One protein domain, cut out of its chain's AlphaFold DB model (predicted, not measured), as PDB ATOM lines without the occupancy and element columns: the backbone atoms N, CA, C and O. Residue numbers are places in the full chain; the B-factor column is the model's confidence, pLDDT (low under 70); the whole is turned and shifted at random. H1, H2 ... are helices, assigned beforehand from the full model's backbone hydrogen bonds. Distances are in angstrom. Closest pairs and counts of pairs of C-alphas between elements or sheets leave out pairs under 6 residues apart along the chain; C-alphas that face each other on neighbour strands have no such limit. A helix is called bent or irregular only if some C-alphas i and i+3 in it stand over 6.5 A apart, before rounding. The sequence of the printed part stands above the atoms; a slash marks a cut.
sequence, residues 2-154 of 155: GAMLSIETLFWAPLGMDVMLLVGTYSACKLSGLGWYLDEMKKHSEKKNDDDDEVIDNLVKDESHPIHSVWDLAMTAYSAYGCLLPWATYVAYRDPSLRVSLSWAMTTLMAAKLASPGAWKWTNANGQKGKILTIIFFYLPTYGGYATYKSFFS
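Overview. This is residues 2 to 154 of the 155 residues of the protein "Hypothetical protein" of Skeletonema marinoi (UniProt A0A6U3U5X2). A long, loose up-and-down bundle of four helices or arms, H1a, H3, H4 and H5, each running against the one before, makes the length of this domain; at one end H1 bends, and its second arm H1b makes a small hairpin with H2 set across the bundle. The hairpin H4 and H5 packs through H5 on residues 7 to 14 of H1a, and H3 packs on residues 15 to 29. The printed part has 153 residues with five named helices, H1 to H5 in order, and no named strand: all helix. It is loose, radius of gyration of the C-alphas 18.5 A, and spans 57 by 33 by 24 A.

Along the chain. Find C-alpha 2 at (-80.291, -44.086, 45.702), where H1, residues 2 to 44, begins. By its hydrogen bonds it was assigned as one helix, but it is bent: C-alphas 31 and 34 are 9.6 A apart. Its arms are H1a, residues 2 to 31, 42.3 A, and H1b, residues 34 to 44, 15.4 A. H2 is residues 52 to 61, 14.2 A; H3, residues 67 to 94, 40.3 A. H4, residues 96 to 114, 28.0 A, is only just irregular, C-alphas 97 and 100 being 6.6 A apart. H5, residues 125 to 152, 39.9 A, is irregular, C-alphas 126 and 129 being 8.2 A apart; it ends at C-alpha 152 (-70.897, -43.501, 27.649).

Arrangement. Start at H1a: it touches H5, closest C-alphas Leu 10 and Thr 142, 4.7 A, and H3, Leu 22 and Gly 82, 6.7 A. H4 touches H5 in a hairpin, closest C-alphas Ser 103 and Tyr 143, 4.8 A. H3 and H5 are apart. Every O i to N i+4 pair is within hydrogen-bond range in H1b and H2; H1a has 23 of 26, H3 23 of 24, H4 13 of 15, H5 20 of 24.

Size, cuts and confidence. The C-alphas farthest apart, Gly 2 and Ser 64, are 58.4 A apart. The printed part has no cut and no long link. Look for pLDDT under 70 at residues 2 to 6, 44 to 52, 118 to 119 and 121 to 128.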
ATOM      1  N   GLY A   2     -80.899 -45.377  45.314       44.00
ATOM      2  CA  GLY A   2     -80.291 -44.086  45.702       44.00
ATOM      3  C   GLY A   2     -79.349 -43.445  44.663       44.00
ATOM      4  O   GLY A   2     -79.401 -42.239  44.459       44.00
ATOM      5  N   ALA A   3     -78.557 -44.240  43.930       50.03
ATOM      6  CA  ALA A   3     -77.640 -43.721  42.903       50.03
ATOM      7  C   ALA A   3     -78.348 -43.213  41.623       50.03
ATOM      8  O   ALA A   3     -77.909 -42.233  41.030       50.03
ATOM      9  N   MET A   4     -79.473 -43.823  41.220       47.62
ATOM     10  CA  MET A   4     -80.269 -43.342  40.075       47.62
ATOM     11  C   MET A   4     -81.023 -42.044  40.395       47.62
ATOM     12  O   MET A   4     -81.103 -41.163  39.549       47.62
ATOM     13  N   LEU A   5     -81.531 -41.888  41.623       53.84
ATOM     14  CA  LEU A   5     -82.088 -40.605  42.072       53.84
ATOM     15  C   LEU A   5     -81.002 -39.513  42.110       53.84
ATOM     16  O   LEU A   5     -81.266 -38.361  41.767       53.84
ATOM     17  N   SER A   6     -79.763 -39.884  42.444       66.62
ATOM     18  CA  SER A   6     -78.625 -38.961  42.471       66.62
ATOM     19  C   SER A   6     -78.195 -38.480  41.081       66.62
ATOM     20  O   SER A   6     -77.907 -37.294  40.940       66.62
ATOM     21  N   ILE A   7     -78.182 -39.340  40.051       76.94
ATOM     22  CA  ILE A   7     -77.759 -38.922  38.702       76.94
ATOM     23  C   ILE A   7     -78.797 -38.016  38.036       76.94
ATOM     24  O   ILE A   7     -78.440 -37.000  37.457       76.94
ATOM     25  N   GLU A   8     -80.090 -38.324  38.164       82.38
ATOM     26  CA  GLU A   8     -81.154 -37.503  37.568       82.38
ATOM     27  C   GLU A   8     -81.233 -36.118  38.228       82.38
ATOM     28  O   GLU A   8     -81.629 -35.148  37.585       82.38
ATOM     29  N   THR A   9     -80.769 -35.983  39.476       80.50
ATOM     30  CA  THR A   9     -80.629 -34.678  40.141       80.50
ATOM     31  C   THR A   9     -79.655 -33.759  39.393       80.50
ATOM     32  O   THR A   9     -79.886 -32.554  39.345       80.50
ATOM     33  N   LEU A  10     -78.621 -34.307  38.737       81.56
ATOM     34  CA  LEU A  10     -77.702 -33.523  37.899       81.56
ATOM     35  C   LEU A  10     -78.406 -32.899  36.690       81.56
ATOM     36  O   LEU A  10     -77.961 -31.871  36.201       81.56
ATOM     37  N   PHE A  11     -79.504 -33.482  36.212       85.31
ATOM     38  CA  PHE A  11     -80.299 -32.899  35.134       85.31
ATOM     39  C   PHE A  11     -81.355 -31.921  35.669       85.31
ATOM     40  O   PHE A  11     -81.481 -30.799  35.178       85.31
ATOM     41  N   TRP A  12     -82.110 -32.329  36.692       86.31
ATOM     42  CA  TRP A  12     -83.250 -31.552  37.187       86.31
ATOM     43  C   TRP A  12     -82.851 -30.304  37.977       86.31
ATOM     44  O   TRP A  12     -83.571 -29.310  37.919       86.31
ATOM     45  N   ALA A  13     -81.723 -30.318  38.693       85.62
ATOM     46  CA  ALA A  13     -81.273 -29.171  39.479       85.62
ATOM     47  C   ALA A  13     -80.956 -27.925  38.625       85.62
ATOM     48  O   ALA A  13     -81.531 -26.870  38.906       85.62
ATOM     49  N   PRO A  14     -80.102 -27.993  37.581       85.50
ATOM     50  CA  PRO A  14     -79.867 -26.830  36.727       85.50
ATOM     51  C   PRO A  14     -81.125 -26.427  35.947       85.50
ATOM     52  O   PRO A  14     -81.424 -25.239  35.870       85.50
ATOM     53  N   LEU A  15     -81.925 -27.395  35.482       85.56
ATOM     54  CA  LEU A  15     -83.157 -27.109  34.741       85.56
ATOM     55  C   LEU A  15     -84.192 -26.376  35.601       85.56
ATOM     56  O   LEU A  15     -84.830 -25.431  35.144       85.56
ATOM     57  N   GLY A  16     -84.339 -26.779  36.864       86.62
ATOM     58  CA  GLY A  16     -85.203 -26.097  37.819       86.62
ATOM     59  C   GLY A  16     -84.758 -24.656  38.072       86.62
ATOM     60  O   GLY A  16     -85.600 -23.759  38.101       86.62
ATOM     61  N   MET A  17     -83.447 -24.411  38.186       87.25
ATOM     62  CA  MET A  17     -82.930 -23.046  38.314       87.25
ATOM     63  C   MET A  17     -83.177 -22.211  37.059       87.25
ATOM     64  O   MET A  17     -83.572 -21.057  37.196       87.25
ATOM     65  N   ASP A  18     -83.015 -22.775  35.861       86.56
ATOM     66  CA  ASP A  18     -83.304 -22.067  34.610       86.56
ATOM     67  C   ASP A  18     -84.784 -21.666  34.514       86.56
ATOM     68  O   ASP A  18     -85.097 -20.547  34.104       86.56
ATOM     69  N   VAL A  19     -85.702 -22.537  34.953       86.44
ATOM     70  CA  VAL A  19     -87.143 -22.233  35.004       86.44
ATOM     71  C   VAL A  19     -87.447 -21.146  36.038       86.44
ATOM     72  O   VAL A  19     -88.194 -20.216  35.738       86.44
ATOM     73  N   MET A  20     -86.863 -21.215  37.239       87.25
ATOM     74  CA  MET A  20     -87.042 -20.173  38.259       87.25
ATOM     75  C   MET A  20     -86.497 -18.823  37.791       87.25
ATOM     76  O   MET A  20     -87.158 -17.797  37.963       87.25
ATOM     77  N   LEU A  21     -85.313 -18.830  37.173       86.31
ATOM     78  CA  LEU A  21     -84.687 -17.638  36.621       86.31
ATOM     79  C   LEU A  21     -85.580 -17.028  35.544       86.31
ATOM     80  O   LEU A  21     -85.874 -15.843  35.630       86.31
ATOM     81  N   LEU A  22     -86.068 -17.843  34.603       86.50
ATOM     82  CA  LEU A  22     -87.004 -17.428  33.561       86.50
ATOM     83  C   LEU A  22     -88.252 -16.760  34.150       86.50
ATOM     84  O   LEU A  22     -88.626 -15.682  33.699       86.50
ATOM     85  N   VAL A  23     -88.903 -17.377  35.142       85.69
ATOM     86  CA  VAL A  23     -90.117 -16.813  35.757       85.69
ATOM     87  C   VAL A  23     -89.815 -15.465  36.409       85.69
ATOM     88  O   VAL A  23     -90.569 -14.511  36.215       85.69
ATOM     89  N   GLY A  24     -88.705 -15.363  37.143       84.50
ATOM     90  CA  GLY A  24     -88.299 -14.129  37.810       84.50
ATOM     91  C   GLY A  24     -87.974 -13.005  36.826       84.50
ATOM     92  O   GLY A  24     -88.533 -11.913  36.922       84.50
ATOM     93  N   THR A  25     -87.108 -13.271  35.848       81.81
ATOM     94  CA  THR A  25     -86.657 -12.258  34.885       81.81
ATOM     95  C   THR A  25     -87.747 -11.878  33.895       81.81
ATOM     96  O   THR A  25     -87.902 -10.697  33.606       81.81
ATOM     97  N   TYR A  26     -88.560 -12.828  33.420       83.94
ATOM     98  CA  TYR A  26     -89.691 -12.514  32.545       83.94
ATOM     99  C   TYR A  26     -90.720 -11.633  33.258       83.94
ATOM    100  O   TYR A  26     -91.205 -10.663  32.677       83.94
ATOM    101  N   SER A  27     -91.016 -11.930  34.528       83.94
ATOM    102  CA  SER A  27     -91.920 -11.108  35.337       83.94
ATOM    103  C   SER A  27     -91.361  -9.700  35.537       83.94
ATOM    104  O   SER A  27     -92.085  -8.732  35.331       83.94
ATOM    105  N   ALA A  28     -90.069  -9.569  35.860       83.00
ATOM    106  CA  ALA A  28     -89.412  -8.268  35.992       83.00
ATOM    107  C   ALA A  28     -89.456  -7.467  34.678       83.00
ATOM    108  O   ALA A  28     -89.880  -6.315  34.671       83.00
ATOM    109  N   CYS A  29     -89.132  -8.100  33.550       82.88
ATOM    110  CA  CYS A  29     -89.211  -7.478  32.230       82.88
ATOM    111  C   CYS A  29     -90.637  -7.044  31.856       82.88
ATOM    112  O   CYS A  29     -90.826  -5.981  31.269       82.88
ATOM    113  N   LYS A  30     -91.659  -7.847  32.184       82.12
ATOM    114  CA  LYS A  30     -93.061  -7.516  31.887       82.12
ATOM    115  C   LYS A  30     -93.630  -6.426  32.789       82.12
ATOM    116  O   LYS A  30     -94.427  -5.630  32.307       82.12
ATOM    117  N   LEU A  31     -93.259  -6.410  34.068       84.75
ATOM    118  CA  LEU A  31     -93.798  -5.466  35.051       84.75
ATOM    119  C   LEU A  31     -93.057  -4.126  35.046       84.75
ATOM    120  O   LEU A  31     -93.685  -3.087  35.217       84.75
ATOM    121  N   SER A  32     -91.737  -4.148  34.860       82.06
ATOM    122  CA  SER A  32     -90.875  -2.966  34.973       82.06
ATOM    123  C   SER A  32     -90.327  -2.470  33.627       82.06
ATOM    124  O   SER A  32     -89.747  -1.387  33.562       82.06
ATOM    125  N   GLY A  33     -90.552  -3.220  32.542       84.88
ATOM    126  CA  GLY A  33     -90.368  -2.763  31.165       84.88
ATOM    127  C   GLY A  33     -88.927  -2.425  30.770       84.88
ATOM    128  O   GLY A  33     -87.954  -2.894  31.365       84.88
ATOM    129  N   LEU A  34     -88.813  -1.583  29.739       83.50
ATOM    130  CA  LEU A  34     -87.547  -1.145  29.148       83.50
ATOM    131  C   LEU A  34     -86.637  -0.427  30.161       83.50
ATOM    132  O   LEU A  34     -85.427  -0.629  30.134       83.50
ATOM    133  N   GLY A  35     -87.201   0.360  31.081       81.94
ATOM    134  CA  GLY A  35     -86.422   1.083  32.091       81.94
ATOM    135  C   GLY A  35     -85.634   0.144  33.008       81.94
ATOM    136  O   GLY A  35     -84.440   0.344  33.217       81.94
ATOM    137  N   TRP A  36     -86.260  -0.944  33.473       83.12
ATOM    138  CA  TRP A  36     -85.556  -1.963  34.258       83.12
ATOM    139  C   TRP A  36     -84.491  -2.695  33.442       83.12
ATOM    140  O   TRP A  36     -83.406  -2.963  33.949       83.12
ATOM    141  N   TYR A  37     -84.773  -2.991  32.173       81.50
ATOM    142  CA  TYR A  37     -83.800  -3.620  31.283       81.50
ATOM    143  C   TYR A  37     -82.550  -2.759  31.090       81.50
ATOM    144  O   TYR A  37     -81.435  -3.271  31.181       81.50
ATOM    145  N   LEU A  38     -82.726  -1.455  30.873       81.88
ATOM    146  CA  LEU A  38     -81.620  -0.514  30.710       81.88
ATOM    147  C   LEU A  38     -80.844  -0.305  32.011       81.88
ATOM    148  O   LEU A  38     -79.613  -0.322  31.978       81.88
ATOM    149  N   ASP A  39     -81.529  -0.200  33.151       81.62
ATOM    150  CA  ASP A  39     -80.884  -0.134  34.468       81.62
ATOM    151  C   ASP A  39     -80.070  -1.406  34.765       81.62
ATOM    152  O   ASP A  39     -78.921  -1.358  35.210       81.62
ATOM    153  N   GLU A  40     -80.615  -2.578  34.439       78.44
ATOM    154  CA  GLU A  40     -79.902  -3.837  34.616       78.44
ATOM    155  C   GLU A  40     -78.698  -3.930  33.665       78.44
ATOM    156  O   GLU A  40     -77.605  -4.300  34.095       78.44
ATOM    157  N   MET A  41     -78.826  -3.515  32.399       74.88
ATOM    158  CA  MET A  41     -77.685  -3.415  31.479       74.88
ATOM    159  C   MET A  41     -76.612  -2.439  31.981       74.88
ATOM    160  O   MET A  41     -75.423  -2.754  31.880       74.88
ATOM    161  N   LYS A  42     -77.005  -1.303  32.571       74.50
ATOM    162  CA  LYS A  42     -76.098  -0.320  33.187       74.50
ATOM    163  C   LYS A  42     -75.310  -0.941  34.338       74.50
ATOM    164  O   LYS A  42     -74.094  -0.777  34.398       74.50
ATOM    165  N   LYS A  43     -75.950  -1.735  35.202       70.62
ATOM    166  CA  LYS A  43     -75.244  -2.473  36.269       70.62
ATOM    167  C   LYS A  43     -74.196  -3.445  35.734       70.62
ATOM    168  O   LYS A  43     -73.255  -3.746  36.461       70.62
ATOM    169  N   HIS A  44     -74.344  -3.928  34.497       66.25
ATOM    170  CA  HIS A  44     -73.380  -4.819  33.837       66.25
ATOM    171  C   HIS A  44     -72.367  -4.086  32.936       66.25
ATOM    172  O   HIS A  44     -71.412  -4.717  32.483       66.25
ATOM    173  N   SER A  45     -72.503  -2.770  32.742       64.31
ATOM    174  CA  SER A  45     -71.574  -1.899  32.003       64.31
ATOM    175  C   SER A  45     -70.372  -1.472  32.862       64.31
ATOM    176  O   SER A  45     -70.501  -1.203  34.054       64.31
ATOM    177  N   GLU A  46     -69.175  -1.392  32.267       56.94
ATOM    178  CA  GLU A  46     -67.955  -0.905  32.945       56.94
ATOM    179  C   GLU A  46     -67.961   0.619  33.183       56.94
ATOM    180  O   GLU A  46     -67.162   1.118  33.974       56.94
ATOM    181  N   LYS A  47     -68.868   1.369  32.541       57.34
ATOM    182  CA  LYS A  47     -69.058   2.809  32.764       57.34
ATOM    183  C   LYS A  47     -70.288   3.032  33.636       57.34
ATOM    184  O   LYS A  47     -71.405   2.786  33.188       57.34
ATOM    185  N   LYS A  48     -70.063   3.487  34.870       55.16
ATOM    186  CA  LYS A  48     -71.088   4.053  35.751       55.16
ATOM    187  C   LYS A  48     -70.901   5.565  35.774       55.16
ATOM    188  O   LYS A  48     -69.964   6.026  36.418       55.16
ATOM    189  N   ASN A  49     -71.762   6.301  35.081       56.06
ATOM    190  CA  ASN A  49     -71.929   7.728  35.319       56.06
ATOM    191  C   ASN A  49     -73.277   7.946  36.026       56.06
ATOM    192  O   ASN A  49     -74.277   7.307  35.688       56.06
ATOM    193  N   ASP A  50     -73.295   8.823  37.029       55.53
ATOM    194  CA  ASP A  50     -74.513   9.159  37.784       55.53
ATOM    195  C   ASP A  50     -75.507   9.991  36.944       55.53
ATOM    196  O   ASP A  50     -76.704   9.949  37.206       55.53
ATOM    197  N   ASP A  51     -75.050  10.633  35.860       57.38
ATOM    198  CA  ASP A  51     -75.900  11.373  34.905       57.38
ATOM    199  C   ASP A  51     -76.768  10.463  34.004       57.38
ATOM    200  O   ASP A  51     -77.635  10.940  33.273       57.38
ATOM    201  N   ASP A  52     -76.564   9.141  34.034       62.88
ATOM    202  CA  ASP A  52     -77.217   8.220  33.096       62.88
ATOM    203  C   ASP A  52     -78.687   7.907  33.451       62.88
ATOM    204  O   ASP A  52     -79.400   7.350  32.620       62.88
ATOM    205  N   ASP A  53     -79.169   8.228  34.657       70.50
ATOM    206  CA  ASP A  53     -80.561   7.918  35.044       70.50
ATOM    207  C   ASP A  53     -81.565   8.814  34.297       70.50
ATOM    208  O   ASP A  53     -82.592   8.337  33.808       70.50
ATOM    209  N   GLU A  54     -81.228  10.093  34.115       73.75
ATOM    210  CA  GLU A  54     -81.996  11.019  33.275       73.75
ATOM    211  C   GLU A  54     -81.898  10.627  31.791       73.75
ATOM    212  O   GLU A  54     -82.867  10.736  31.037       73.75
ATOM    213  N   VAL A  55     -80.751  10.082  31.369       76.75
ATOM    214  CA  VAL A  55     -80.555   9.541  30.016       76.75
ATOM    215  C   VAL A  55     -81.434   8.312  29.778       76.75
ATOM    216  O   VAL A  55     -82.057   8.223  28.724       76.75
ATOM    217  N   ILE A  56     -81.538   7.385  30.736       79.00
ATOM    218  CA  ILE A  56     -82.425   6.216  30.631       79.00
ATOM    219  C   ILE A  56     -83.885   6.662  30.540       79.00
ATOM    220  O   ILE A  56     -84.606   6.171  29.675       79.00
ATOM    221  N   ASP A  57     -84.322   7.604  31.376       79.31
ATOM    222  CA  ASP A  57     -85.710   8.080  31.352       79.31
ATOM    223  C   ASP A  57     -86.050   8.786  30.025       79.31
ATOM    224  O   ASP A  57     -87.137   8.604  29.473       79.31
ATOM    225  N   ASN A  58     -85.092   9.514  29.443       80.25
ATOM    226  CA  ASN A  58     -85.227  10.096  28.106       80.25
ATOM    227  C   ASN A  58     -85.261   9.027  26.998       80.25
ATOM    228  O   ASN A  58     -86.101   9.106  26.105       80.25
ATOM    229  N   LEU A  59     -84.408   8.000  27.078       82.06
ATOM    230  CA  LEU A  59     -84.374   6.882  26.124       82.06
ATOM    231  C   LEU A  59     -85.635   6.016  26.163       82.06
ATOM    232  O   LEU A  59     -85.986   5.427  25.150       82.06
ATOM    233  N   VAL A  60     -86.289   5.910  27.322       82.00
ATOM    234  CA  VAL A  60     -87.553   5.175  27.478       82.00
ATOM    235  C   VAL A  60     -88.735   5.961  26.904       82.00
ATOM    236  O   VAL A  60     -89.698   5.353  26.439       82.00
ATOM    237  N   LYS A  61     -88.684   7.299  26.953       82.38
ATOM    238  CA  LYS A  61     -89.737   8.184  26.428       82.38
ATOM    239  C   LYS A  61     -89.616   8.432  24.923       82.38
ATOM    240  O   LYS A  61     -90.625   8.715  24.283       82.38
ATOM    241  N   ASP A  62     -88.410   8.351  24.367       85.81
ATOM    242  CA  ASP A  62     -88.171   8.507  22.931       85.81
ATOM    243  C   ASP A  62     -88.418   7.196  22.167       85.81
ATOM    244  O   ASP A  62     -87.493   6.445  21.851       85.81
ATOM    245  N   GLU A  63     -89.680   6.957  21.801       79.62
ATOM    246  CA  GLU A  63     -90.104   5.774  21.033       79.62
ATOM    247  C   GLU A  63     -89.409   5.631  19.666       79.62
ATOM    248  O   GLU A  63     -89.399   4.543  19.086       79.62
ATOM    249  N   SER A  64     -88.816   6.706  19.132       82.69
ATOM    250  CA  SER A  64     -88.085   6.668  17.861       82.69
ATOM    251  C   SER A  64     -86.668   6.104  18.002       82.69
ATOM    252  O   SER A  64     -86.017   5.776  17.003       82.69
ATOM    253  N   HIS A  65     -86.185   5.956  19.237       84.69
ATOM    254  CA  HIS A  65     -84.834   5.508  19.500       84.69
ATOM    255  C   HIS A  65     -84.673   3.999  19.199       84.69
ATOM    256  O   HIS A  65     -85.481   3.182  19.652       84.69
ATOM    257  N   PRO A  66     -83.581   3.563  18.529       85.62
ATOM    258  CA  PRO A  66     -83.355   2.154  18.158       85.62
ATOM    259  C   PRO A  66     -83.367   1.153  19.324       85.62
ATOM    260  O   PRO A  66     -83.468  -0.058  19.118       85.62
ATOM    261  N   ILE A  67     -83.249   1.648  20.557       84.00
ATOM    262  CA  ILE A  67     -83.271   0.834  21.772       84.00
ATOM    263  C   ILE A  67     -84.605   0.105  21.963       84.00
ATOM    264  O   ILE A  67     -84.599  -1.028  22.441       84.00
ATOM    265  N   HIS A  68     -85.719   0.694  21.514       83.06
ATOM    266  CA  HIS A  68     -87.030   0.050  21.542       83.06
ATOM    267  C   HIS A  68     -87.055  -1.193  20.646       83.06
ATOM    268  O   HIS A  68     -87.510  -2.249  21.073       83.06
ATOM    269  N   SER A  69     -86.447  -1.130  19.456       85.88
ATOM    270  CA  SER A  69     -86.331  -2.296  18.571       85.88
ATOM    271  C   SER A  69     -85.440  -3.397  19.158       85.88
ATOM    272  O   SER A  69     -85.740  -4.582  19.016       85.88
ATOM    273  N   VAL A  70     -84.345  -3.027  19.835       86.31
ATOM    274  CA  VAL A  70     -83.476  -3.995  20.534       86.31
ATOM    275  C   VAL A  70     -84.230  -4.668  21.678       86.31
ATOM    276  O   VAL A  70     -84.128  -5.882  21.860       86.31
ATOM    277  N   TRP A  71     -85.014  -3.895  22.424       86.75
ATOM    278  CA  TRP A  71     -85.857  -4.395  23.498       86.75
ATOM    279  C   TRP A  71     -86.967  -5.319  23.008       86.75
ATOM    280  O   TRP A  71     -87.133  -6.402  23.564       86.75
ATOM    281  N   ASP A  72     -87.671  -4.962  21.937       85.94
ATOM    282  CA  ASP A  72     -88.710  -5.809  21.351       85.94
ATOM    283  C   ASP A  72     -88.133  -7.133  20.844       85.94
ATOM    284  O   ASP A  72     -88.714  -8.203  21.061       85.94
ATOM    285  N   LEU A  73     -86.944  -7.091  20.234       86.19
ATOM    286  CA  LEU A  73     -86.218  -8.293  19.837       86.19
ATOM    287  C   LEU A  73     -85.840  -9.140  21.059       86.19
ATOM    288  O   LEU A  73     -86.054 -10.356  21.060       86.19
ATOM    289  N   ALA A  74     -85.320  -8.509  22.115       84.88
ATOM    290  CA  ALA A  74     -84.964  -9.184  23.357       84.88
ATOM    291  C   ALA A  74     -86.191  -9.837  24.007       84.88
ATOM    292  O   ALA A  74     -86.135 -11.014  24.360       84.88
ATOM    293  N   MET A  75     -87.319  -9.130  24.093       87.88
ATOM    294  CA  MET A  75     -88.572  -9.637  24.650       87.88
ATOM    295  C   MET A  75     -89.205 -10.732  23.802       87.88
ATOM    296  O   MET A  75     -89.791 -11.668  24.354       87.88
ATOM    297  N   THR A  76     -89.059 -10.670  22.481       86.94
ATOM    298  CA  THR A  76     -89.496 -11.739  21.576       86.94
ATOM    299  C   THR A  76     -88.677 -13.005  21.813       86.94
ATOM    300  O   THR A  76     -89.249 -14.076  22.024       86.94
ATOM    301  N   ALA A  77     -87.347 -12.889  21.873       85.12
ATOM    302  CA  ALA A  77     -86.465 -14.011  22.183       85.12
ATOM    303  C   ALA A  77     -86.742 -14.589  23.583       85.12
ATOM    304  O   ALA A  77     -86.814 -15.807  23.749       85.12
ATOM    305  N   TYR A  78     -86.969 -13.727  24.579       83.31
ATOM    306  CA  TYR A  78     -87.290 -14.146  25.943       83.31
ATOM    307  C   TYR A  78     -88.662 -14.813  26.047       83.31
ATOM    308  O   TYR A  78     -88.817 -15.777  26.790       83.31
ATOM    309  N   SER A  79     -89.652 -14.350  25.279       85.38
ATOM    310  CA  SER A  79     -90.977 -14.979  25.212       85.38
ATOM    311  C   SER A  79     -90.907 -16.346  24.532       85.38
ATOM    312  O   SER A  79     -91.489 -17.305  25.029       85.38
ATOM    313  N   ALA A  80     -90.136 -16.469  23.446       85.44
ATOM    314  CA  ALA A  80     -89.889 -17.752  22.795       85.44
ATOM    315  C   ALA A  80     -89.197 -18.737  23.750       85.44
ATOM    316  O   ALA A  80     -89.643 -19.876  23.894       85.44
ATOM    317  N   TYR A  81     -88.163 -18.286  24.467       83.62
ATOM    318  CA  TYR A  81     -87.517 -19.076  25.517       83.62
ATOM    319  C   TYR A  81     -88.497 -19.442  26.645       83.62
ATOM    320  O   TYR A  81     -88.510 -20.581  27.112       83.62
ATOM    321  N   GLY A  82     -89.388 -18.514  27.003       84.75
ATOM    322  CA  GLY A  82     -90.454 -18.694  27.983       84.75
ATOM    323  C   GLY A  82     -91.465 -19.786  27.637       84.75
ATOM    324  O   GLY A  82     -92.003 -20.419  28.538       84.75
ATOM    325  N   CYS A  83     -91.688 -20.059  26.351       86.50
ATOM    326  CA  CYS A  83     -92.511 -21.181  25.898       86.50
ATOM    327  C   CYS A  83     -91.694 -22.469  25.724       86.50
ATOM    328  O   CYS A  83     -92.154 -23.556  26.079       86.50
ATOM    329  N   LEU A  84     -90.476 -22.353  25.187       86.19
ATOM    330  CA  LEU A  84     -89.619 -23.494  24.868       86.19
ATOM    331  C   LEU A  84     -89.114 -24.217  26.115       86.19
ATOM    332  O   LEU A  84     -89.088 -25.445  26.118       86.19
ATOM    333  N   LEU A  85     -88.734 -23.497  27.174       86.62
ATOM    334  CA  LEU A  85     -88.150 -24.115  28.364       86.62
ATOM    335  C   LEU A  85     -89.173 -24.950  29.167       86.62
ATOM    336  O   LEU A  85     -88.862 -26.103  29.482       86.62
ATOM    337  N   PRO A  86     -90.407 -24.477  29.446       87.00
ATOM    338  CA  PRO A  86     -91.442 -25.316  30.056       87.00
ATOM    339  C   PRO A  86     -91.838 -26.500  29.173       87.00
ATOM    340  O   PRO A  86     -92.028 -27.605  29.680       87.00
ATOM    341  N   TRP A  87     -91.910 -26.301  27.853       87.94
ATOM    342  CA  TRP A  87     -92.176 -27.390  26.916       87.94
ATOM    343  C   TRP A  87     -91.074 -28.453  26.952       87.94
ATOM    344  O   TRP A  87     -91.363 -29.634  27.120       87.94
ATOM    345  N   ALA A  88     -89.806 -28.044  26.874       86.94
ATOM    346  CA  ALA A  88     -88.659 -28.940  26.983       86.94
ATOM    347  C   ALA A  88     -88.647 -29.680  28.329       86.94
ATOM    348  O   ALA A  88     -88.362 -30.875  28.370       86.94
ATOM    349  N   THR A  89     -89.029 -29.000  29.413       87.56
ATOM    350  CA  THR A  89     -89.178 -29.597  30.749       87.56
ATOM    351  C   THR A  89     -90.269 -30.670  30.762       87.56
ATOM    352  O   THR A  89     -90.042 -31.775  31.256       87.56
ATOM    353  N   TYR A  90     -91.436 -30.388  30.171       88.81
ATOM    354  CA  TYR A  90     -92.532 -31.352  30.049       88.81
ATOM    355  C   TYR A  90     -92.141 -32.570  29.200       88.81
ATOM    356  O   TYR A  90     -92.372 -33.711  29.601       88.81
ATOM    357  N   VAL A  91     -91.503 -32.342  28.051       88.75
ATOM    358  CA  VAL A  91     -91.026 -33.412  27.165       88.75
ATOM    359  C   VAL A  91     -89.979 -34.271  27.871       88.75
ATOM    360  O   VAL A  91     -90.089 -35.491  27.851       88.75
ATOM    361  N   ALA A  92     -89.017 -33.665  28.570       88.25
ATOM    362  CA  ALA A  92     -88.013 -34.392  29.347       88.25
ATOM    363  C   ALA A  92     -88.619 -35.189  30.516       88.25
ATOM    364  O   ALA A  92     -88.084 -36.231  30.912       88.25
ATOM    365  N   TYR A  93     -89.732 -34.722  31.086       87.94
ATOM    366  CA  TYR A  93     -90.482 -35.477  32.084       87.94
ATOM    367  C   TYR A  93     -91.160 -36.706  31.461       87.94
ATOM    368  O   TYR A  93     -91.008 -37.807  31.991       87.94
ATOM    369  N   ARG A  94     -91.856 -36.523  30.329       91.50
ATOM    370  CA  ARG A  94     -92.636 -37.567  29.647       91.50
ATOM    371  C   ARG A  94     -91.774 -38.617  28.942       91.50
ATOM    372  O   ARG A  94     -92.087 -39.797  29.044       91.50
ATOM    373  N   ASP A  95     -90.708 -38.196  28.268       88.38
ATOM    374  CA  ASP A  95     -89.778 -39.051  27.523       88.38
ATOM    375  C   ASP A  95     -88.346 -38.890  28.064       88.38
ATOM    376  O   ASP A  95     -87.576 -38.035  27.610       88.38
ATOM    377  N   PRO A  96     -87.941 -39.729  29.041       86.19
ATOM    378  CA  PRO A  96     -86.613 -39.660  29.647       86.19
ATOM    379  C   PRO A  96     -85.452 -39.848  28.663       86.19
ATOM    380  O   PRO A  96     -84.347 -39.375  28.926       86.19
ATOM    381  N   SER A  97     -85.687 -40.515  27.528       86.19
ATOM    382  CA  SER A  97     -84.686 -40.728  26.474       86.19
ATOM    383  C   SER A  97     -84.164 -39.413  25.880       86.19
ATOM    384  O   SER A  97     -83.004 -39.335  25.482       86.19
ATOM    385  N   LEU A  98     -84.977 -38.352  25.888       88.06
ATOM    386  CA  LEU A  98     -84.627 -37.047  25.323       88.06
ATOM    387  C   LEU A  98     -83.781 -36.177  26.268       88.06
ATOM    388  O   LEU A  98     -83.200 -35.180  25.837       88.06
ATOM    389  N   ARG A  99     -83.650 -36.558  27.550       89.75
ATOM    390  CA  ARG A  99     -82.875 -35.803  28.557       89.75
ATOM    391  C   ARG A  99     -81.404 -35.679  28.191       89.75
ATOM    392  O   ARG A  99     -80.789 -34.652  28.469       89.75
ATOM    393  N   VAL A 100     -80.844 -36.708  27.556       89.56
ATOM    394  CA  VAL A 100     -79.436 -36.726  27.139       89.56
ATOM    395  C   VAL A 100     -79.198 -35.691  26.042       89.56
ATOM    396  O   VAL A 100     -78.287 -34.875  26.159       89.56
ATOM    397  N   SER A 101     -80.057 -35.658  25.021       89.62
ATOM    398  CA  SER A 101     -79.985 -34.669  23.940       89.62
ATOM    399  C   SER A 101     -80.183 -33.244  24.454       89.62
ATOM    400  O   SER A 101     -79.430 -32.349  24.074       89.62
ATOM    401  N   LEU A 102     -81.142 -33.036  25.363       89.31
ATOM    402  CA  LEU A 102     -81.357 -31.730  25.987       89.31
ATOM    403  C   LEU A 102     -80.139 -31.289  26.813       89.31
ATOM    404  O   LEU A 102     -79.707 -30.145  26.713       89.31
ATOM    405  N   SER A 103     -79.543 -32.205  27.576       90.50
ATOM    406  CA  SER A 103     -78.334 -31.935  28.360       90.50
ATOM    407  C   SER A 103     -77.138 -31.581  27.478       90.50
ATOM    408  O   SER A 103     -76.408 -30.642  27.792       90.50
ATOM    409  N   TRP A 104     -76.956 -32.262  26.342       91.94
ATOM    410  CA  TRP A 104     -75.940 -31.884  25.357       91.94
ATOM    411  C   TRP A 104     -76.194 -30.491  24.779       91.94
ATOM    412  O   TRP A 104     -75.275 -29.678  24.759       91.94
ATOM    413  N   ALA A 105     -77.436 -30.179  24.395       90.44
ATOM    414  CA  ALA A 105     -77.791 -28.858  23.878       90.44
ATOM    415  C   ALA A 105     -77.492 -27.741  24.895       90.44
ATOM    416  O   ALA A 105     -76.843 -26.752  24.554       90.44
ATOM    417  N   MET A 106     -77.884 -27.926  26.160       89.56
ATOM    418  CA  MET A 106     -77.595 -26.966  27.231       89.56
ATOM    419  C   MET A 106     -76.090 -26.844  27.492       89.56
ATOM    420  O   MET A 106     -75.574 -25.736  27.625       89.56
ATOM    421  N   THR A 107     -75.351 -27.956  27.477       90.75
ATOM    422  CA  THR A 107     -73.885 -27.950  27.626       90.75
ATOM    423  C   THR A 107     -73.216 -27.145  26.513       90.75
ATOM    424  O   THR A 107     -72.348 -26.316  26.787       90.75
ATOM    425  N   THR A 108     -73.646 -27.326  25.263       90.62
ATOM    426  CA  THR A 108     -73.130 -26.567  24.118       90.62
ATOM    427  C   THR A 108     -73.435 -25.076  24.240       90.62
ATOM    428  O   THR A 108     -72.551 -24.262  23.983       90.62
ATOM    429  N   LEU A 109     -74.636 -24.694  24.686       87.38
ATOM    430  CA  LEU A 109     -74.984 -23.286  24.924       87.38
ATOM    431  C   LEU A 109     -74.086 -22.650  25.996       87.38
ATOM    432  O   LEU A 109     -73.593 -21.533  25.824       87.38
ATOM    433  N   MET A 110     -73.820 -23.378  27.080       89.25
ATOM    434  CA  MET A 110     -72.938 -22.924  28.156       89.25
ATOM    435  C   MET A 110     -71.482 -22.804  27.690       89.25
ATOM    436  O   MET A 110     -70.811 -21.819  28.003       89.25
ATOM    437  N   ALA A 111     -71.007 -23.747  26.872       88.12
ATOM    438  CA  ALA A 111     -69.685 -23.684  26.253       88.12
ATOM    439  C   ALA A 111     -69.563 -22.515  25.259       88.12
ATOM    440  O   ALA A 111     -68.570 -21.789  25.283       88.12
ATOM    441  N   ALA A 112     -70.590 -22.264  24.443       87.38
ATOM    442  CA  ALA A 112     -70.625 -21.123  23.528       87.38
ATOM    443  C   ALA A 112     -70.549 -19.788  24.287       87.38
ATOM    444  O   ALA A 112     -69.843 -18.869  23.871       87.38
ATOM    445  N   LYS A 113     -71.201 -19.699  25.452       83.25
ATOM    446  CA  LYS A 113     -71.106 -18.528  26.331       83.25
ATOM    447  C   LYS A 113     -69.681 -18.303  26.843       83.25
ATOM    448  O   LYS A 113     -69.233 -17.155  26.865       83.25
ATOM    449  N   LEU A 114     -68.949 -19.368  27.183       84.12
ATOM    450  CA  LEU A 114     -67.527 -19.295  27.554       84.12
ATOM    451  C   LEU A 114     -66.611 -18.947  26.374       84.12
ATOM    452  O   LEU A 114     -65.565 -18.344  26.579       84.12
ATOM    453  N   ALA A 115     -66.984 -19.304  25.146       85.31
ATOM    454  CA  ALA A 115     -66.214 -18.963  23.952       85.31
ATOM    455  C   ALA A 115     -66.382 -17.493  23.520       85.31
ATOM    456  O   ALA A 115     -65.675 -17.029  22.624       85.31
ATOM    457  N   SER A 116     -67.306 -16.745  24.133       81.31
ATOM    458  CA  SER A 116     -67.546 -15.353  23.754       81.31
ATOM    459  C   SER A 116     -66.337 -14.451  24.081       81.31
ATOM    460  O   SER A 116     -65.739 -14.591  25.151       81.31
ATOM    461  N   PRO A 117     -65.987 -13.472  23.219       70.81
ATOM    462  CA  PRO A 117     -64.808 -12.608  23.401       70.81
ATOM    463  C   PRO A 117     -64.777 -11.802  24.714       70.81
ATOM    464  O   PRO A 117     -63.732 -11.289  25.111       70.81
ATOM    465  N   GLY A 118     -65.923 -11.664  25.388       67.81
ATOM    466  CA  GLY A 118     -66.045 -11.000  26.685       67.81
ATOM    467  C   GLY A 118     -65.947 -11.936  27.892       67.81
ATOM    468  O   GLY A 118     -65.737 -11.450  28.996       67.81
ATOM    469  N   ALA A 119     -66.068 -13.257  27.721       69.94
ATOM    470  CA  ALA A 119     -66.193 -14.203  28.833       69.94
ATOM    471  C   ALA A 119     -64.984 -14.209  29.782       69.94
ATOM    472  O   ALA A 119     -65.152 -14.344  30.989       69.94
ATOM    473  N   TRP A 120     -63.777 -14.025  29.245       71.31
ATOM    474  CA  TRP A 120     -62.518 -14.153  29.991       71.31
ATOM    475  C   TRP A 120     -61.890 -12.817  30.382       71.31
ATOM    476  O   TRP A 120     -60.757 -12.777  30.860       71.31
ATOM    477  N   LYS A 121     -62.611 -11.707  30.220       67.69
ATOM    478  CA  LYS A 121     -62.223 -10.447  30.853       67.69
ATOM    479  C   LYS A 121     -62.613 -10.557  32.328       67.69
ATOM    480  O   LYS A 121     -63.738 -10.252  32.695       67.69
ATOM    481  N   TRP A 122     -61.709 -11.099  33.155       58.88
ATOM    482  CA  TRP A 122     -61.887 -11.360  34.597       58.88
ATOM    483  C   TRP A 122     -61.964 -10.071  35.434       58.88
ATOM    484  O   TRP A 122     -61.271  -9.922  36.442       58.88
ATOM    485  N   THR A 123     -62.792  -9.112  35.040       56.38
ATOM    486  CA  THR A 123     -63.095  -7.958  35.874       56.38
ATOM    487  C   THR A 123     -64.098  -8.395  36.951       56.38
ATOM    488  O   THR A 123     -65.104  -9.057  36.695       56.38
ATOM    489  N   ASN A 124     -63.787  -8.093  38.217       53.84
ATOM    490  CA  ASN A 124     -64.724  -8.285  39.335       53.84
ATOM    491  C   ASN A 124     -65.835  -7.221  39.331       53.84
ATOM    492  O   ASN A 124     -66.802  -7.342  40.085       53.84
ATOM    493  N   ALA A 125     -65.700  -6.191  38.490       51.12
ATOM    494  CA  ALA A 125     -66.766  -5.253  38.204       51.12
ATOM    495  C   ALA A 125     -67.968  -6.045  37.661       51.12
ATOM    496  O   ALA A 125     -67.852  -6.796  36.697       51.12
ATOM    497  N   ASN A 126     -69.115  -5.922  38.324       54.72
ATOM    498  CA  ASN A 126     -70.423  -6.377  37.835       54.72
ATOM    499  C   ASN A 126     -70.726  -7.890  37.913       54.72
ATOM    500  O   ASN A 126     -71.654  -8.385  37.273       54.72
ATOM    501  N   GLY A 127     -69.984  -8.662  38.718       62.56
ATOM    502  CA  GLY A 127     -70.333 -10.069  38.987       62.56
ATOM    503  C   GLY A 127     -70.130 -11.022  37.797       62.56
ATOM    504  O   GLY A 127     -70.574 -12.172  37.835       62.56
ATOM    505  N   GLN A 128     -69.421 -10.577  36.756       69.25
ATOM    506  CA  GLN A 128     -69.103 -11.367  35.565       69.25
ATOM    507  C   GLN A 128     -68.275 -12.613  35.908       69.25
ATOM    508  O   GLN A 128     -68.595 -13.712  35.454       69.25
ATOM    509  N   LYS A 129     -67.301 -12.471  36.817       74.12
ATOM    510  CA  LYS A 129     -66.562 -13.599  37.405       74.12
ATOM    511  C   LYS A 129     -67.501 -14.640  38.024       74.12
ATOM    512  O   LYS A 129     -67.328 -15.828  37.782       74.12
ATOM    513  N   GLY A 130     -68.520 -14.206  38.770       78.31
ATOM    514  CA  GLY A 130     -69.519 -15.094  39.370       78.31
ATOM    515  C   GLY A 130     -70.287 -15.892  38.317       78.31
ATOM    516  O   GLY A 130     -70.348 -17.111  38.406       78.31
ATOM    517  N   LYS A 131     -70.773 -15.224  37.263       78.50
ATOM    518  CA  LYS A 131     -71.490 -15.869  36.147       78.50
ATOM    519  C   LYS A 131     -70.637 -16.941  35.453       78.50
ATOM    520  O   LYS A 131     -71.133 -18.029  35.177       78.50
ATOM    521  N   ILE A 132     -69.361 -16.653  35.193       84.25
ATOM    522  CA  ILE A 132     -68.425 -17.601  34.566       84.25
ATOM    523  C   ILE A 132     -68.124 -18.780  35.495       84.25
ATOM    524  O   ILE A 132     -68.157 -19.929  35.057       84.25
ATOM    525  N   LEU A 133     -67.910 -18.520  36.788       84.62
ATOM    526  CA  LEU A 133     -67.713 -19.574  37.782       84.62
ATOM    527  C   LEU A 133     -68.948 -20.477  37.898       84.62
ATOM    528  O   LEU A 133     -68.792 -21.693  37.936       84.62
ATOM    529  N   THR A 134     -70.167 -19.933  37.877       85.94
ATOM    530  CA  THR A 134     -71.394 -20.747  37.863       85.94
ATOM    531  C   THR A 134     -71.470 -21.628  36.615       85.94
ATOM    532  O   THR A 134     -71.875 -22.784  36.702       85.94
ATOM    533  N   ILE A 135     -71.033 -21.144  35.450       85.81
ATOM    534  CA  ILE A 135     -70.992 -21.981  34.245       85.81
ATOM    535  C   ILE A 135     -70.004 -23.145  34.418       85.81
ATOM    536  O   ILE A 135     -70.361 -24.293  34.161       85.81
ATOM    537  N   ILE A 136     -68.788 -22.860  34.892       87.19
ATOM    538  CA  ILE A 136     -67.707 -23.851  35.012       87.19
ATOM    539  C   ILE A 136     -67.973 -24.872  36.123       87.19
ATOM    540  O   ILE A 136     -67.720 -26.057  35.929       87.19
ATOM    541  N   PHE A 137     -68.467 -24.429  37.278       87.69
ATOM    542  CA  PHE A 137     -68.587 -25.269  38.473       87.69
ATOM    543  C   PHE A 137     -69.986 -25.831  38.702       87.69
ATOM    544  O   PHE A 137     -70.127 -26.792  39.453       87.69
ATOM    545  N   PHE A 138     -71.013 -25.265  38.066       87.81
ATOM    546  CA  PHE A 138     -72.383 -25.735  38.225       87.81
ATOM    547  C   PHE A 138     -72.971 -26.252  36.910       87.81
ATOM    548  O   PHE A 138     -73.267 -27.440  36.830       87.81
ATOM    549  N   TYR A 139     -73.085 -25.440  35.854       87.69
ATOM    550  CA  TYR A 139     -73.793 -25.867  34.633       87.69
ATOM    551  C   TYR A 139     -73.056 -26.928  33.802       87.69
ATOM    552  O   TYR A 139     -73.681 -27.885  33.350       87.69
ATOM    553  N   LEU A 140     -71.740 -26.798  33.599       88.44
ATOM    554  CA  LEU A 140     -70.974 -27.798  32.843       88.44
ATOM    555  C   LEU A 140     -70.901 -29.158  33.563       88.44
ATOM    556  O   LEU A 140     -71.157 -30.170  32.910       88.44
ATOM    557  N   PRO A 141     -70.623 -29.239  34.880       88.25
ATOM    558  CA  PRO A 141     -70.588 -30.521  35.578       88.25
ATOM    559  C   PRO A 141     -71.964 -31.179  35.702       88.25
ATOM    560  O   PRO A 141     -72.047 -32.402  35.731       88.25
ATOM    561  N   THR A 142     -73.045 -30.397  35.757       89.69
ATOM    562  CA  THR A 142     -74.412 -30.927  35.855       89.69
ATOM    563  C   THR A 142     -74.909 -31.438  34.505       89.69
ATOM    564  O   THR A 142     -74.985 -32.653  34.315       89.69
ATOM    565  N   TYR A 143     -75.153 -30.558  33.528       88.69
ATOM    566  CA  TYR A 143     -75.626 -30.969  32.202       88.69
ATOM    567  C   TYR A 143     -74.599 -31.819  31.450       88.69
ATOM    568  O   TYR A 143     -74.939 -32.888  30.939       88.69
ATOM    569  N   GLY A 144     -73.337 -31.392  31.421       87.62
ATOM    570  CA  GLY A 144     -72.276 -32.118  30.724       87.62
ATOM    571  C   GLY A 144     -71.937 -33.439  31.411       87.62
ATOM    572  O   GLY A 144     -71.741 -34.452  30.736       87.62
ATOM    573  N   GLY A 145     -71.935 -33.466  32.749       86.94
ATOM    574  CA  GLY A 145     -71.726 -34.693  33.520       86.94
ATOM    575  C   GLY A 145     -72.865 -35.695  33.344       86.94
ATOM    576  O   GLY A 145     -72.598 -36.866  33.074       86.94
ATOM    577  N   TYR A 146     -74.125 -35.244  33.400       88.06
ATOM    578  CA  TYR A 146     -75.292 -36.088  33.123       88.06
ATOM    579  C   TYR A 146     -75.239 -36.670  31.705       88.06
ATOM    580  O   TYR A 146     -75.369 -37.883  31.525       88.06
ATOM    581  N   ALA A 147     -74.995 -35.820  30.703       89.44
ATOM    582  CA  ALA A 147     -74.930 -36.227  29.305       89.44
ATOM    583  C   ALA A 147     -73.812 -37.250  29.061       89.44
ATOM    584  O   ALA A 147     -74.052 -38.291  28.448       89.44
ATOM    585  N   THR A 148     -72.613 -36.996  29.591       88.50
ATOM    586  CA  THR A 148     -71.456 -37.893  29.458       88.50
ATOM    587  C   THR A 148     -71.716 -39.233  30.143       88.50
ATOM    588  O   THR A 148     -71.516 -40.285  29.538       88.50
ATOM    589  N   TYR A 149     -72.225 -39.214  31.380       87.12
ATOM    590  CA  TYR A 149     -72.535 -40.433  32.125       87.12
ATOM    591  C   TYR A 149     -73.561 -41.306  31.394       87.12
ATOM    592  O   TYR A 149     -73.341 -42.502  31.198       87.12
ATOM    593  N   LYS A 150     -74.666 -40.707  30.937       86.56
ATOM    594  CA  LYS A 150     -75.741 -41.437  30.258       86.56
ATOM    595  C   LYS A 150     -75.364 -41.900  28.852       86.56
ATOM    596  O   LYS A 150     -75.842 -42.948  28.441       86.56
ATOM    597  N   SER A 151     -74.503 -41.166  28.144       87.12
ATOM    598  CA  SER A 151     -74.081 -41.532  26.783       87.12
ATOM    599  C   SER A 151     -73.023 -42.638  26.763       87.12
ATOM    600  O   SER A 151     -73.041 -43.467  25.862       87.12
ATOM    601  N   PHE A 152     -72.093 -42.649  27.726       86.69
ATOM    602  CA  PHE A 152     -70.897 -43.501  27.649       86.69
ATOM    603  C   PHE A 152     -70.786 -44.563  28.748       86.69
ATOM    604  O   PHE A 152     -70.065 -45.538  28.560       86.69
ATOM    605  N   PHE A 153     -71.474 -44.403  29.884       80.81
ATOM    606  CA  PHE A 153     -71.268 -45.257  31.063       80.81
ATOM    607  C   PHE A 153     -72.527 -45.983  31.558       80.81
ATOM    608  O   PHE A 153     -72.409 -46.916  32.348       80.81
ATOM    609  N   SER A 154     -73.720 -45.573  31.122       71.31
ATOM    610  CA  SER A 154     -75.008 -46.101  31.604       71.31
ATOM    611  C   SER A 154     -75.921 -46.601  30.467       71.31
ATOM    612  O   SER A 154     -77.144 -46.585  30.639       71.31
TER     613      SER A 154